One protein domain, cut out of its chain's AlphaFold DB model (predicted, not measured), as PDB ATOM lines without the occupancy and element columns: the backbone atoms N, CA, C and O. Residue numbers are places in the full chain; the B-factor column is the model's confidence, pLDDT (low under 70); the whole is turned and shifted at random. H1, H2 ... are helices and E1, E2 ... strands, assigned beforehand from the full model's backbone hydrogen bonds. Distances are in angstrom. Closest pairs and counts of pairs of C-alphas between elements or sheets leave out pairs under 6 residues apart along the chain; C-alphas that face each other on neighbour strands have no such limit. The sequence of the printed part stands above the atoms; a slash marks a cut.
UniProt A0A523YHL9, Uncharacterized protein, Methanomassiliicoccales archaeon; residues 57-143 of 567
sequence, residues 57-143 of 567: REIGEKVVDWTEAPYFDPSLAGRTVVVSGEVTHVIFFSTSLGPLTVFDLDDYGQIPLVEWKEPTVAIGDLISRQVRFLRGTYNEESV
ATOM      1  N   ARG A  57     258.901 306.859 456.127       84.81
ATOM      2  CA  ARG A  57     258.732 308.241 455.666       84.81
ATOM      3  C   ARG A  57     258.172 309.165 456.749       84.81
ATOM      4  O   ARG A  57     258.670 310.271 456.920       84.81
ATOM      5  N   GLU A  58     257.163 308.723 457.502       87.75
ATOM      6  CA  GLU A  58     256.605 309.511 458.615       87.75
ATOM      7  C   GLU A  58     257.640 309.747 459.725       87.75
ATOM      8  O   GLU A  58     257.576 310.765 460.413       87.75
ATOM      9  N   ILE A  59     258.608 308.837 459.895       87.56
ATOM     10  CA  ILE A  59     259.770 309.038 460.776       87.56
ATOM     11  C   ILE A  59     260.734 310.064 460.159       87.56
ATOM     12  O   ILE A  59     261.187 310.962 460.867       87.56
ATOM     13  N   GLY A  60     260.985 309.979 458.848       83.25
ATOM     14  CA  GLY A  60     261.772 310.942 458.065       83.25
ATOM     15  C   GLY A  60     261.300 312.386 458.211       83.25
ATOM     16  O   GLY A  60     262.089 313.283 458.494       83.25
ATOM     17  N   GLU A  61     259.988 312.602 458.140       85.56
ATOM     18  CA  GLU A  61     259.349 313.915 458.318       85.56
ATOM     19  C   GLU A  61     259.477 314.479 459.750       85.56
ATOM     20  O   GLU A  61     259.084 315.618 460.010       85.56
ATOM     21  N   LYS A  62     260.002 313.694 460.704       87.19
ATOM     22  CA  LYS A  62     260.267 314.119 462.087       87.19
ATOM     23  C   LYS A  62     261.723 314.458 462.363       87.19
ATOM     24  O   LYS A  62     262.024 314.828 463.498       87.19
ATOM     25  N   VAL A  63     262.601 314.349 461.376       81.94
ATOM     26  CA  VAL A  63     263.965 314.868 461.484       81.94
ATOM     27  C   VAL A  63     263.923 316.385 461.327       81.94
ATOM     28  O   VAL A  63     263.315 316.903 460.393       81.94
ATOM     29  N   VAL A  64     264.504 317.094 462.294       73.88
ATOM     30  CA  VAL A  64     264.453 318.563 462.371       73.88
ATOM     31  C   VAL A  64     265.556 319.209 461.538       73.88
ATOM     32  O   VAL A  64     265.327 320.253 460.937       73.88
ATOM     33  N   ASP A  65     266.722 318.579 461.490       67.12
ATOM     34  CA  ASP A  65     267.912 319.062 460.798       67.12
ATOM     35  C   ASP A  65     268.546 317.877 460.067       67.12
ATOM     36  O   ASP A  65     268.694 316.817 460.659       67.12
ATOM     37  N   TRP A  66     268.859 318.009 458.783       63.16
ATOM     38  CA  TRP A  66     269.545 316.964 458.005       63.16
ATOM     39  C   TRP A  66     271.005 317.306 457.724       63.16
ATOM     40  O   TRP A  66     271.737 316.481 457.184       63.16
ATOM     41  N   THR A  67     271.398 318.532 458.044       54.19
ATOM     42  CA  THR A  67     272.579 319.202 457.520       54.19
ATOM     43  C   THR A  67     273.700 319.328 458.523       54.19
ATOM     44  O   THR A  67     274.820 319.306 458.055       54.19
ATOM     45  N   GLU A  68     273.430 319.433 459.833       51.41
ATOM     46  CA  GLU A  68     274.474 319.657 460.861       51.41
ATOM     47  C   GLU A  68     274.486 318.581 461.966       51.41
ATOM     48  O   GLU A  68     275.530 318.089 462.390       51.41
ATOM     49  N   ALA A  69     273.314 318.147 462.431       61.06
ATOM     50  CA  ALA A  69     273.199 317.046 463.383       61.06
ATOM     51  C   ALA A  69     271.796 316.439 463.299       61.06
ATOM     52  O   ALA A  69     270.870 316.994 463.889       61.06
ATOM     53  N   PRO A  70     271.583 315.305 462.604       65.50
ATOM     54  CA  PRO A  70     270.244 314.756 462.493       65.50
ATOM     55  C   PRO A  70     269.686 314.325 463.844       65.50
ATOM     56  O   PRO A  70     270.096 313.322 464.432       65.50
ATOM     57  N   TYR A  71     268.715 315.102 464.327       76.38
ATOM     58  CA  TYR A  71     267.937 314.812 465.522       76.38
ATOM     59  C   TYR A  71     266.438 314.857 465.239       76.38
ATOM     60  O   TYR A  71     265.941 315.556 464.351       76.38
ATOM     61  N   PHE A  72     265.701 314.089 466.035       86.69
ATOM     62  CA  PHE A  72     264.253 314.001 465.924       86.69
ATOM     63  C   PHE A  72     263.546 315.112 466.700       86.69
ATOM     64  O   PHE A  72     264.036 315.594 467.725       86.69
ATOM     65  N   ASP A  73     262.344 315.459 466.241       88.19
ATOM     66  CA  ASP A  73     261.428 316.394 466.893       88.19
ATOM     67  C   ASP A  73     261.379 316.135 468.418       88.19
ATOM     68  O   ASP A  73     261.064 315.015 468.847       88.19
ATOM     69  N   PRO A  74     261.652 317.151 469.265       88.81
ATOM     70  CA  PRO A  74     261.629 317.019 470.721       88.81
ATOM     71  C   PRO A  74     260.329 316.431 471.293       88.81
ATOM     72  O   PRO A  74     260.342 315.849 472.380       88.81
ATOM     73  N   SER A  75     259.206 316.551 470.577       88.69
ATOM     74  CA  SER A  75     257.917 315.962 470.953       88.69
ATOM     75  C   SER A  75     257.902 314.428 470.931       88.69
ATOM     76  O   SER A  75     257.018 313.814 471.542       88.69
ATOM     77  N   LEU A  76     258.882 313.798 470.277       90.69
ATOM     78  CA  LEU A  76     259.071 312.350 470.265       90.69
ATOM     79  C   LEU A  76     259.786 311.830 471.517       90.69
ATOM     80  O   LEU A  76     259.790 310.624 471.739       90.69
ATOM     81  N   ALA A  77     260.342 312.695 472.370       91.00
ATOM     82  CA  ALA A  77     261.068 312.277 473.566       91.00
ATOM     83  C   ALA A  77     260.265 311.285 474.434       91.00
ATOM     84  O   ALA A  77     259.181 311.600 474.928       91.00
ATOM     85  N   GLY A  78     260.812 310.082 474.642       90.62
ATOM     86  CA  GLY A  78     260.195 309.022 475.442       90.62
ATOM     87  C   GLY A  78     259.060 308.264 474.746       90.62
ATOM     88  O   GLY A  78     258.468 307.371 475.355       90.62
ATOM     89  N   ARG A  79     258.735 308.585 473.488       92.25
ATOM     90  CA  ARG A  79     257.707 307.874 472.723       92.25
ATOM     91  C   ARG A  79     258.239 306.558 472.169       92.25
ATOM     92  O   ARG A  79     259.412 306.425 471.834       92.25
ATOM     93  N   THR A  80     257.341 305.587 472.052       93.75
ATOM     94  CA  THR A  80     257.571 304.351 471.298       93.75
ATOM     95  C   THR A  80     256.511 304.269 470.215       93.75
ATOM     96  O   THR A  80     255.326 304.425 470.512       93.75
ATOM     97  N   VAL A  81     256.936 304.050 468.978       92.38
ATOM     98  CA  VAL A  81     256.050 303.881 467.824       92.38
ATOM     99  C   VAL A  81     256.327 302.536 467.173       92.38
ATOM    100  O   VAL A  81     257.422 301.992 467.292       92.38
ATOM    101  N   VAL A  82     255.323 301.982 466.505       94.12
ATOM    102  CA  VAL A  82     255.513 300.808 465.657       94.12
ATOM    103  C   VAL A  82     255.769 301.316 464.248       94.12
ATOM    104  O   VAL A  82     254.937 302.053 463.737       94.12
ATOM    105  N   VAL A  83     256.884 300.940 463.635       92.69
ATOM    106  CA  VAL A  83     257.201 301.227 462.233       92.69
ATOM    107  C   VAL A  83     256.969 299.967 461.414       92.69
ATOM    108  O   VAL A  83     257.301 298.872 461.870       92.69
ATOM    109  N   SER A  84     256.358 300.093 460.242       92.94
ATOM    110  CA  SER A  84     256.104 298.978 459.333       92.94
ATOM    111  C   SER A  84     256.310 299.404 457.886       92.94
ATOM    112  O   SER A  84     255.977 300.534 457.536       92.94
ATOM    113  N   GLY A  85     256.843 298.486 457.086       91.25
ATOM    114  CA  GLY A  85     257.147 298.666 455.669       91.25
ATOM    115  C   GLY A  85     257.687 297.369 455.071       91.25
ATOM    116  O   GLY A  85     257.959 296.408 455.804       91.25
ATOM    117  N   GLU A  86     257.789 297.329 453.751       91.44
ATOM    118  CA  GLU A  86     258.412 296.248 452.987       91.44
ATOM    119  C   GLU A  86     259.929 296.434 452.964       91.44
ATOM    120  O   GLU A  86     260.418 297.535 452.722       91.44
ATOM    121  N   VAL A  87     260.682 295.370 453.236       83.44
ATOM    122  CA  VAL A  87     262.148 295.387 453.193       83.44
ATOM    123  C   VAL A  87     262.606 295.470 451.744       83.44
ATOM    124  O   VAL A  87     262.347 294.567 450.956       83.44
ATOM    125  N   THR A  88     263.328 296.531 451.412       75.06
ATOM    126  CA  THR A  88     263.852 296.777 450.058       75.06
ATOM    127  C   THR A  88     265.346 296.510 449.970       75.06
ATOM    128  O   THR A  88     265.801 295.955 448.976       75.06
ATOM    129  N   HIS A  89     266.091 296.797 451.041       72.44
ATOM    130  CA  HIS A  89     267.511 296.462 451.157       72.44
ATOM    131  C   HIS A  89     267.834 295.947 452.560       72.44
ATOM    132  O   HIS A  89     267.203 296.340 453.546       72.44
ATOM    133  N   VAL A  90     268.827 295.058 452.638       70.06
ATOM    134  CA  VAL A  90     269.377 294.522 453.887       70.06
ATOM    135  C   VAL A  90     270.892 294.644 453.824       70.06
ATOM    136  O   VAL A  90     271.514 294.066 452.939       70.06
ATOM    137  N   ILE A  91     271.476 295.368 454.773       70.69
ATOM    138  CA  ILE A  91     272.924 295.554 454.893       70.69
ATOM    139  C   ILE A  91     273.363 294.994 456.241       70.69
ATOM    140  O   ILE A  91     272.710 295.221 457.261       70.69
ATOM    141  N   PHE A  92     274.466 294.256 456.264       68.19
ATOM    142  CA  PHE A  92     274.996 293.642 457.476       68.19
ATOM    143  C   PHE A  92     276.393 294.172 457.789       68.19
ATOM    144  O   PHE A  92     277.271 294.148 456.940       68.19
ATOM    145  N   PHE A  93     276.614 294.615 459.023       69.00
ATOM    146  CA  PHE A  93     277.898 295.110 459.500       69.00
ATOM    147  C   PHE A  93     278.385 294.288 460.693       69.00
ATOM    148  O   PHE A  93     277.652 294.047 461.660       69.00
ATOM    149  N   SER A  94     279.673 293.961 460.676       65.69
ATOM    150  CA  SER A  94     280.408 293.559 461.873       65.69
ATOM    151  C   SER A  94     280.882 294.817 462.598       65.69
ATOM    152  O   SER A  94     281.599 295.634 462.018       65.69
ATOM    153  N   THR A  95     280.481 295.001 463.861       72.56
ATOM    154  CA  THR A  95     280.804 296.214 464.637       72.56
ATOM    155  C   THR A  95     281.442 295.896 465.982       72.56
ATOM    156  O   THR A  95     281.280 294.793 466.512       72.56
ATOM    157  N   SER A  96     282.095 296.886 466.596       73.06
ATOM    158  CA  SER A  96     282.665 296.751 467.949       73.06
ATOM    159  C   SER A  96     281.619 296.485 469.042       73.06
ATOM    160  O   SER A  96     281.970 296.086 470.152       73.06
ATOM    161  N   LEU A  97     280.328 296.676 468.747       75.69
ATOM    162  CA  LEU A  97     279.214 296.426 469.667       75.69
ATOM    163  C   LEU A  97     278.422 295.149 469.326       75.69
ATOM    164  O   LEU A  97     277.398 294.887 469.963       75.69
ATOM    165  N   GLY A  98     278.901 294.356 468.364       75.00
ATOM    166  CA  GLY A  98     278.277 293.122 467.889       75.00
ATOM    167  C   GLY A  98     277.765 293.210 466.444       75.00
ATOM    168  O   GLY A  98     277.951 294.229 465.775       75.00
ATOM    169  N   PRO A  99     277.127 292.142 465.942       75.44
ATOM    170  CA  PRO A  99     276.505 292.144 464.622       75.44
ATOM    171  C   PRO A  99     275.403 293.207 464.530       75.44
ATOM    172  O   PRO A  99     274.604 293.371 465.456       75.44
ATOM    173  N   LEU A 100     275.358 293.911 463.404       78.44
ATOM    174  CA  LEU A 100     274.423 294.990 463.121       78.44
ATOM    175  C   LEU A 100     273.774 294.749 461.759       78.44
ATOM    176  O   LEU A 100     274.460 294.718 460.748       78.44
ATOM    177  N   THR A 101     272.454 294.637 461.716       81.25
ATOM    178  CA  THR A 101     271.694 294.601 460.467       81.25
ATOM    179  C   THR A 101     270.951 295.911 460.278       81.25
ATOM    180  O   THR A 101     270.317 296.418 461.205       81.25
ATOM    181  N   VAL A 102     271.016 296.443 459.066       81.56
ATOM    182  CA  VAL A 102     270.372 297.672 458.629       81.56
ATOM    183  C   VAL A 102     269.366 297.336 457.528       81.56
ATOM    184  O   VAL A 102     269.674 296.560 456.628       81.56
ATOM    185  N   PHE A 103     268.160 297.890 457.621       81.06
ATOM    186  CA  PHE A 103     267.069 297.633 456.681       81.06
ATOM    187  C   PHE A 103     266.548 298.935 456.090       81.06
ATOM    188  O   PHE A 103     266.119 299.818 456.843       81.06
ATOM    189  N   ASP A 104     266.469 298.993 454.766       82.38
ATOM    190  CA  ASP A 104     265.697 300.023 454.080       82.38
ATOM    191  C   ASP A 104     264.277 299.537 453.853       82.38
ATOM    192  O   ASP A 104     264.048 298.413 453.393       82.38
ATOM    193  N   LEU A 105     263.317 300.401 454.172       80.81
ATOM    194  CA  LEU A 105     261.900 300.111 454.013       80.81
ATOM    195  C   LEU A 105     261.289 300.973 452.917       80.81
ATOM    196  O   LEU A 105     261.549 302.174 452.864       80.81
ATOM    197  N   ASP A 106     260.430 300.367 452.099       79.12
ATOM    198  CA  ASP A 106     259.593 301.047 451.105       79.12
ATOM    199  C   ASP A 106     260.381 301.974 450.142       79.12
ATOM    200  O   ASP A 106     259.900 303.056 449.796       79.12
ATOM    201  N   ASP A 107     261.609 301.590 449.761       65.94
ATOM    202  CA  ASP A 107     262.554 302.366 448.933       65.94
ATOM    203  C   ASP A 107     262.898 303.757 449.505       65.94
ATOM    204  O   ASP A 107     263.274 304.691 448.791       65.94
ATOM    205  N   TYR A 108     262.764 303.923 450.821       64.62
ATOM    206  CA  TYR A 108     263.031 305.178 451.511       64.62
ATOM    207  C   TYR A 108     264.364 305.118 452.270       64.62
ATOM    208  O   TYR A 108     264.409 304.866 453.473       64.62
ATOM    209  N   GLY A 109     265.460 305.409 451.568       56.28
ATOM    210  CA  GLY A 109     266.835 305.290 452.087       56.28
ATOM    211  C   GLY A 109     267.312 306.395 453.042       56.28
ATOM    212  O   GLY A 109     268.504 306.501 453.304       56.28
ATOM    213  N   GLN A 110     266.437 307.274 453.546       64.38
ATOM    214  CA  GLN A 110     266.892 308.393 454.390       64.38
ATOM    215  C   GLN A 110     267.084 308.015 455.866       64.38
ATOM    216  O   GLN A 110     267.911 308.621 456.544       64.38
ATOM    217  N   ILE A 111     266.318 307.049 456.391       75.94
ATOM    218  CA  ILE A 111     266.460 306.575 457.780       75.94
ATOM    219  C   ILE A 111     266.254 305.064 457.821       75.94
ATOM    220  O   ILE A 111     265.141 304.608 458.076       75.94
ATOM    221  N   PRO A 112     267.313 304.283 457.611       81.69
ATOM    222  CA  PRO A 112     267.229 302.842 457.760       81.69
ATOM    223  C   PRO A 112     266.839 302.417 459.190       81.69
ATOM    224  O   PRO A 112     267.203 303.070 460.182       81.69
ATOM    225  N   LEU A 113     266.131 301.288 459.309       86.31
ATOM    226  CA  LEU A 113     265.948 300.584 460.583       86.31
ATOM    227  C   LEU A 113     267.198 299.783 460.934       86.31
ATOM    228  O   LEU A 113     267.919 299.325 460.057       86.31
ATOM    229  N   VAL A 114     267.416 299.564 462.228       87.06
ATOM    230  CA  VAL A 114     268.614 298.900 462.743       87.06
ATOM    231  C   VAL A 114     268.261 297.814 463.759       87.06
ATOM    232  O   VAL A 114     267.486 298.041 464.693       87.06
ATOM    233  N   GLU A 115     268.880 296.642 463.620       89.62
ATOM    234  CA  GLU A 115     268.835 295.538 464.580       89.62
ATOM    235  C   GLU A 115     270.241 295.064 464.960       89.62
ATOM    236  O   GLU A 115     271.072 294.778 464.111       89.62
ATOM    237  N   TRP A 116     270.496 294.907 466.259       86.19
ATOM    238  CA  TRP A 116     271.785 294.442 466.792       86.19
ATOM    239  C   TRP A 116     271.869 292.909 466.824       86.19
ATOM    240  O   TRP A 116     271.889 292.298 467.896       86.19
ATOM    241  N   LYS A 117     271.788 292.289 465.646       84.75
ATOM    242  CA  LYS A 117     271.897 290.840 465.409       84.75
ATOM    243  C   LYS A 117     272.101 290.566 463.916       84.75
ATOM    244  O   LYS A 117     271.976 291.479 463.105       84.75
ATOM    245  N   GLU A 118     272.365 289.308 463.576       78.44
ATOM    246  CA  GLU A 118     272.346 288.805 462.196       78.44
ATOM    247  C   GLU A 118     270.961 288.956 461.534       78.44
ATOM    248  O   GLU A 118     269.936 288.929 462.238       78.44
ATOM    249  N   PRO A 119     270.913 289.110 460.196       76.81
ATOM    250  CA  PRO A 119     269.673 289.315 459.463       76.81
ATOM    251  C   PRO A 119     268.759 288.094 459.595       76.81
ATOM    252  O   PRO A 119     269.145 286.962 459.322       76.81
ATOM    253  N   THR A 120     267.508 288.327 460.003       85.81
ATOM    254  CA  THR A 120     266.472 287.277 460.100       85.81
ATOM    255  C   THR A 120     265.321 287.478 459.116       85.81
ATOM    256  O   THR A 120     264.286 286.831 459.257       85.81
ATOM    257  N   VAL A 121     265.446 288.441 458.204       82.81
ATOM    258  CA  VAL A 121     264.413 288.850 457.241       82.81
ATOM    259  C   VAL A 121     265.051 289.015 455.865       82.81
ATOM    260  O   VAL A 121     266.237 289.338 455.781       82.81
ATOM    261  N   ALA A 122     264.278 288.774 454.812       79.19
ATOM    262  CA  ALA A 122     264.706 288.866 453.421       79.19
ATOM    263  C   ALA A 122     264.117 290.103 452.725       79.19
ATOM    264  O   ALA A 122     263.143 290.699 453.191       79.19
ATOM    265  N   ILE A 123     264.700 290.475 451.583       78.50
ATOM    266  CA  ILE A 123     264.129 291.487 450.685       78.50
ATOM    267  C   ILE A 123     262.737 291.020 450.223       78.50
ATOM    268  O   ILE A 123     262.553 289.856 449.864       78.50
ATOM    269  N   GLY A 124     261.759 291.925 450.257       78.50
ATOM    270  CA  GLY A 124     260.340 291.673 449.992       78.50
ATOM    271  C   GLY A 124     259.510 291.310 451.231       78.50
ATOM    272  O   GLY A 124     258.282 291.240 451.151       78.50
ATOM    273  N   ASP A 125     260.133 291.092 452.396       90.25
ATOM    274  CA  ASP A 125     259.387 290.817 453.627       90.25
ATOM    275  C   ASP A 125     258.679 292.075 454.146       90.25
ATOM    276  O   ASP A 125     259.280 293.137 454.302       90.25
ATOM    277  N   LEU A 126     257.407 291.943 454.529       93.56
ATOM    278  CA  LEU A 126     256.707 292.987 455.278       93.56
ATOM    279  C   LEU A 126     257.052 292.876 456.766       93.56
ATOM    280  O   LEU A 126     256.659 291.915 457.437       93.56
ATOM    281  N   ILE A 127     257.732 293.884 457.312       93.31
ATOM    282  CA  ILE A 127     258.145 293.885 458.717       93.31
ATOM    283  C   ILE A 127     257.398 294.925 459.545       93.31
ATOM    284  O   ILE A 127     256.842 295.903 459.048       93.31
ATOM    285  N   SER A 128     257.385 294.697 460.858       93.12
ATOM    286  CA  SER A 128     256.867 295.635 461.850       93.12
ATOM    287  C   SER A 128     257.758 295.612 463.090       93.12
ATOM    288  O   SER A 128     258.050 294.531 463.617       93.12
ATOM    289  N   ARG A 129     258.238 296.780 463.529       93.62
ATOM    290  CA  ARG A 129     259.233 296.939 464.603       93.62
ATOM    291  C   ARG A 129     258.903 298.097 465.528       93.62
ATOM    292  O   ARG A 129     258.325 299.091 465.112       93.62
ATOM    293  N   GLN A 130     259.273 297.965 466.799       94.44
ATOM    294  CA  GLN A 130     259.132 299.050 467.768       94.44
ATOM    295  C   GLN A 130     260.358 299.957 467.721       94.44
ATOM    296  O   GLN A 130     261.478 299.492 467.914       94.44
ATOM    297  N   VAL A 131     260.126 301.250 467.524       93.50
ATOM    298  CA  VAL A 131     261.142 302.301 467.532       93.50
ATOM    299  C   VAL A 131     260.927 303.155 468.772       93.50
ATOM    300  O   VAL A 131     259.868 303.767 468.944       93.50
ATOM    301  N   ARG A 132     261.921 303.167 469.666       93.75
ATOM    302  CA  ARG A 132     261.884 303.940 470.911       93.75
ATOM    303  C   ARG A 132     262.743 305.186 470.772       93.75
ATOM    304  O   ARG A 132     263.946 305.081 470.549       93.75
ATOM    305  N   PHE A 133     262.137 306.342 470.991       92.81
ATOM    306  CA  PHE A 133     262.814 307.630 470.991       92.81
ATOM    307  C   PHE A 133     263.269 307.995 472.398       92.81
ATOM    308  O   PHE A 133     262.489 308.037 473.354       92.81
ATOM    309  N   LEU A 134     264.558 308.266 472.522       92.12
ATOM    310  CA  LEU A 134     265.248 308.529 473.769       92.12
ATOM    311  C   LEU A 134     265.922 309.887 473.712       92.12
ATOM    312  O   LEU A 134     266.377 310.332 472.662       92.12
ATOM    313  N   ARG A 135     266.000 310.528 474.876       91.38
ATOM    314  CA  ARG A 135     266.831 311.711 475.051       91.38
ATOM    315  C   ARG A 135     268.266 311.263 475.304       91.38
ATOM    316  O   ARG A 135     268.497 310.443 476.192       91.38
ATOM    317  N   GLY A 136     269.198 311.825 474.551       89.31
ATOM    318  CA  GLY A 136     270.633 311.669 474.754       89.31
ATOM    319  C   GLY A 136     271.362 312.965 474.454       89.31
ATOM    320  O   GLY A 136     270.748 314.033 474.416       89.31
ATOM    321  N   THR A 137     272.666 312.855 474.231       86.81
ATOM    322  CA  THR A 137     273.492 313.967 473.770       86.81
ATOM    323  C   THR A 137     274.273 313.615 472.509       86.81
ATOM    324  O   THR A 137     274.770 312.503 472.390       86.81
ATOM    325  N   TYR A 138     274.408 314.551 471.576       83.88
ATOM    326  CA  TYR A 138     275.341 314.473 470.453       83.88
ATOM    327  C   TYR A 138     276.330 315.624 470.610       83.88
ATOM    328  O   TYR A 138     275.914 316.775 470.651       83.88
ATOM    329  N   ASN A 139     277.613 315.323 470.817       81.25
ATOM    330  CA  ASN A 139     278.637 316.335 471.117       81.25
ATOM    331  C   ASN A 139     278.251 317.292 472.267       81.25
ATOM    332  O   ASN A 139     278.586 318.468 472.240       81.25
ATOM    333  N   GLU A 140     277.602 316.753 473.312       83.00
ATOM    334  CA  GLU A 140     277.040 317.465 474.486       83.00
ATOM    335  C   GLU A 140     275.732 318.231 474.246       83.00
ATOM    336  O   GLU A 140     275.093 318.657 475.211       83.00
ATOM    337  N   GLU A 141     275.253 318.314 473.009       83.88
ATOM    338  CA  GLU A 141     273.956 318.910 472.703       83.88
ATOM    339  C   GLU A 141     272.823 317.914 472.930       83.88
ATOM    340  O   GLU A 141     272.908 316.752 472.546       83.88
ATOM    341  N   SER A 142     271.737 318.349 473.572       85.88
ATOM    342  CA  SER A 142     270.595 317.476 473.859       85.88
ATOM    343  C   SER A 142     269.846 317.125 472.575       85.88
ATOM    344  O   SER A 142     269.151 317.974 472.023       85.88
ATOM    345  N   VAL A 143     269.849 315.848 472.200       87.19
ATOM    346  CA  VAL A 143     269.158 315.341 471.004       87.19
ATOM    347  C   VAL A 143     268.137 314.261 471.352       87.19
ATOM    348  O   VAL A 143     268.224 313.598 472.394       87.19
TER     349      VAL A 143
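This is residues 57 to 143 of the 567 residues of an uncharacterized protein of Methanomassiliicoccales archaeon (UniProt A0A523YHL9). A sheet of four strands is curled like part of a barrel and left open, with the long strand E1 bending sharply in it: one part of E1 pairs with E4, the other with E2, and E3 lies beside E2 at the sheet's edge. E4 runs on into E5, which with E6 makes a small hairpin away from that sheet, while the short helix H1 only grazes the sheet. The printed part has 87 residues, with one named helix and six named strands in the order H1 E1 E2 E3 E4 E5 E6, mostly strand in class. The larger sheet has the order E3 E2 E1 E4 and the smaller E5 E6, both antiparallel. The whole is compact, with a radius of gyration of the C-alphas of 13.8 A and spans of 36 by 30 by 24 A.

H1, residues 57 to 60, only grazes the larger sheet with residues 57 to 59; it is too short for an O i to N i+4 pair, and its one O i to N i+3 pair is within range. E1, residues 80 to 95, bends by 112 degrees at residue 86, and its pairing is staggered. Over residues 80 to 86 it is antiparallel to E4, residues 126 to 132, with N 83 and O 129 2.8 A apart. Over residues 87 to 95 it forms a hairpin with E2, residues 98 to 105, where N 91 and O 102 are 2.8 A apart. E2 and E3, residues 113 to 115, form a further hairpin, with N 103 and O 113 2.8 A apart. E1, E2 and E3 are a meander, each strand the antiparallel neighbour of the one before; with E4, the antiparallel neighbour of E1, they make a Greek key. E3 and E4 are the edge strands of this strongly twisted sheet, and are apart. E4 runs on into E5, residues 134 to 138, at 74 degrees. E5 and E6, residues 141 to 143, form a hairpin, with N 138 and O 141 2.8 A apart.

H1 begins at C-alpha 57 (258.732, 308.241, 455.666). E1 is 25.5 A long from C-alpha 80 (257.571, 304.351, 471.298) to C-alpha 95, E2 22.6 A, E4 19.8 A and E5 12.2 A. E6 ends at C-alpha 143 (269.158, 315.341, 471.004).

The C-alphas of Gly 124 and Glu 140 are the two farthest apart, at 39.3 A. The printed part has no cut. The link from H1 to E1, residues 61 to 79, is long. The mean pLDDT of the printed part is 81.5; residues 65 to 70, 92 to 94 and 107 to 110 are under 70.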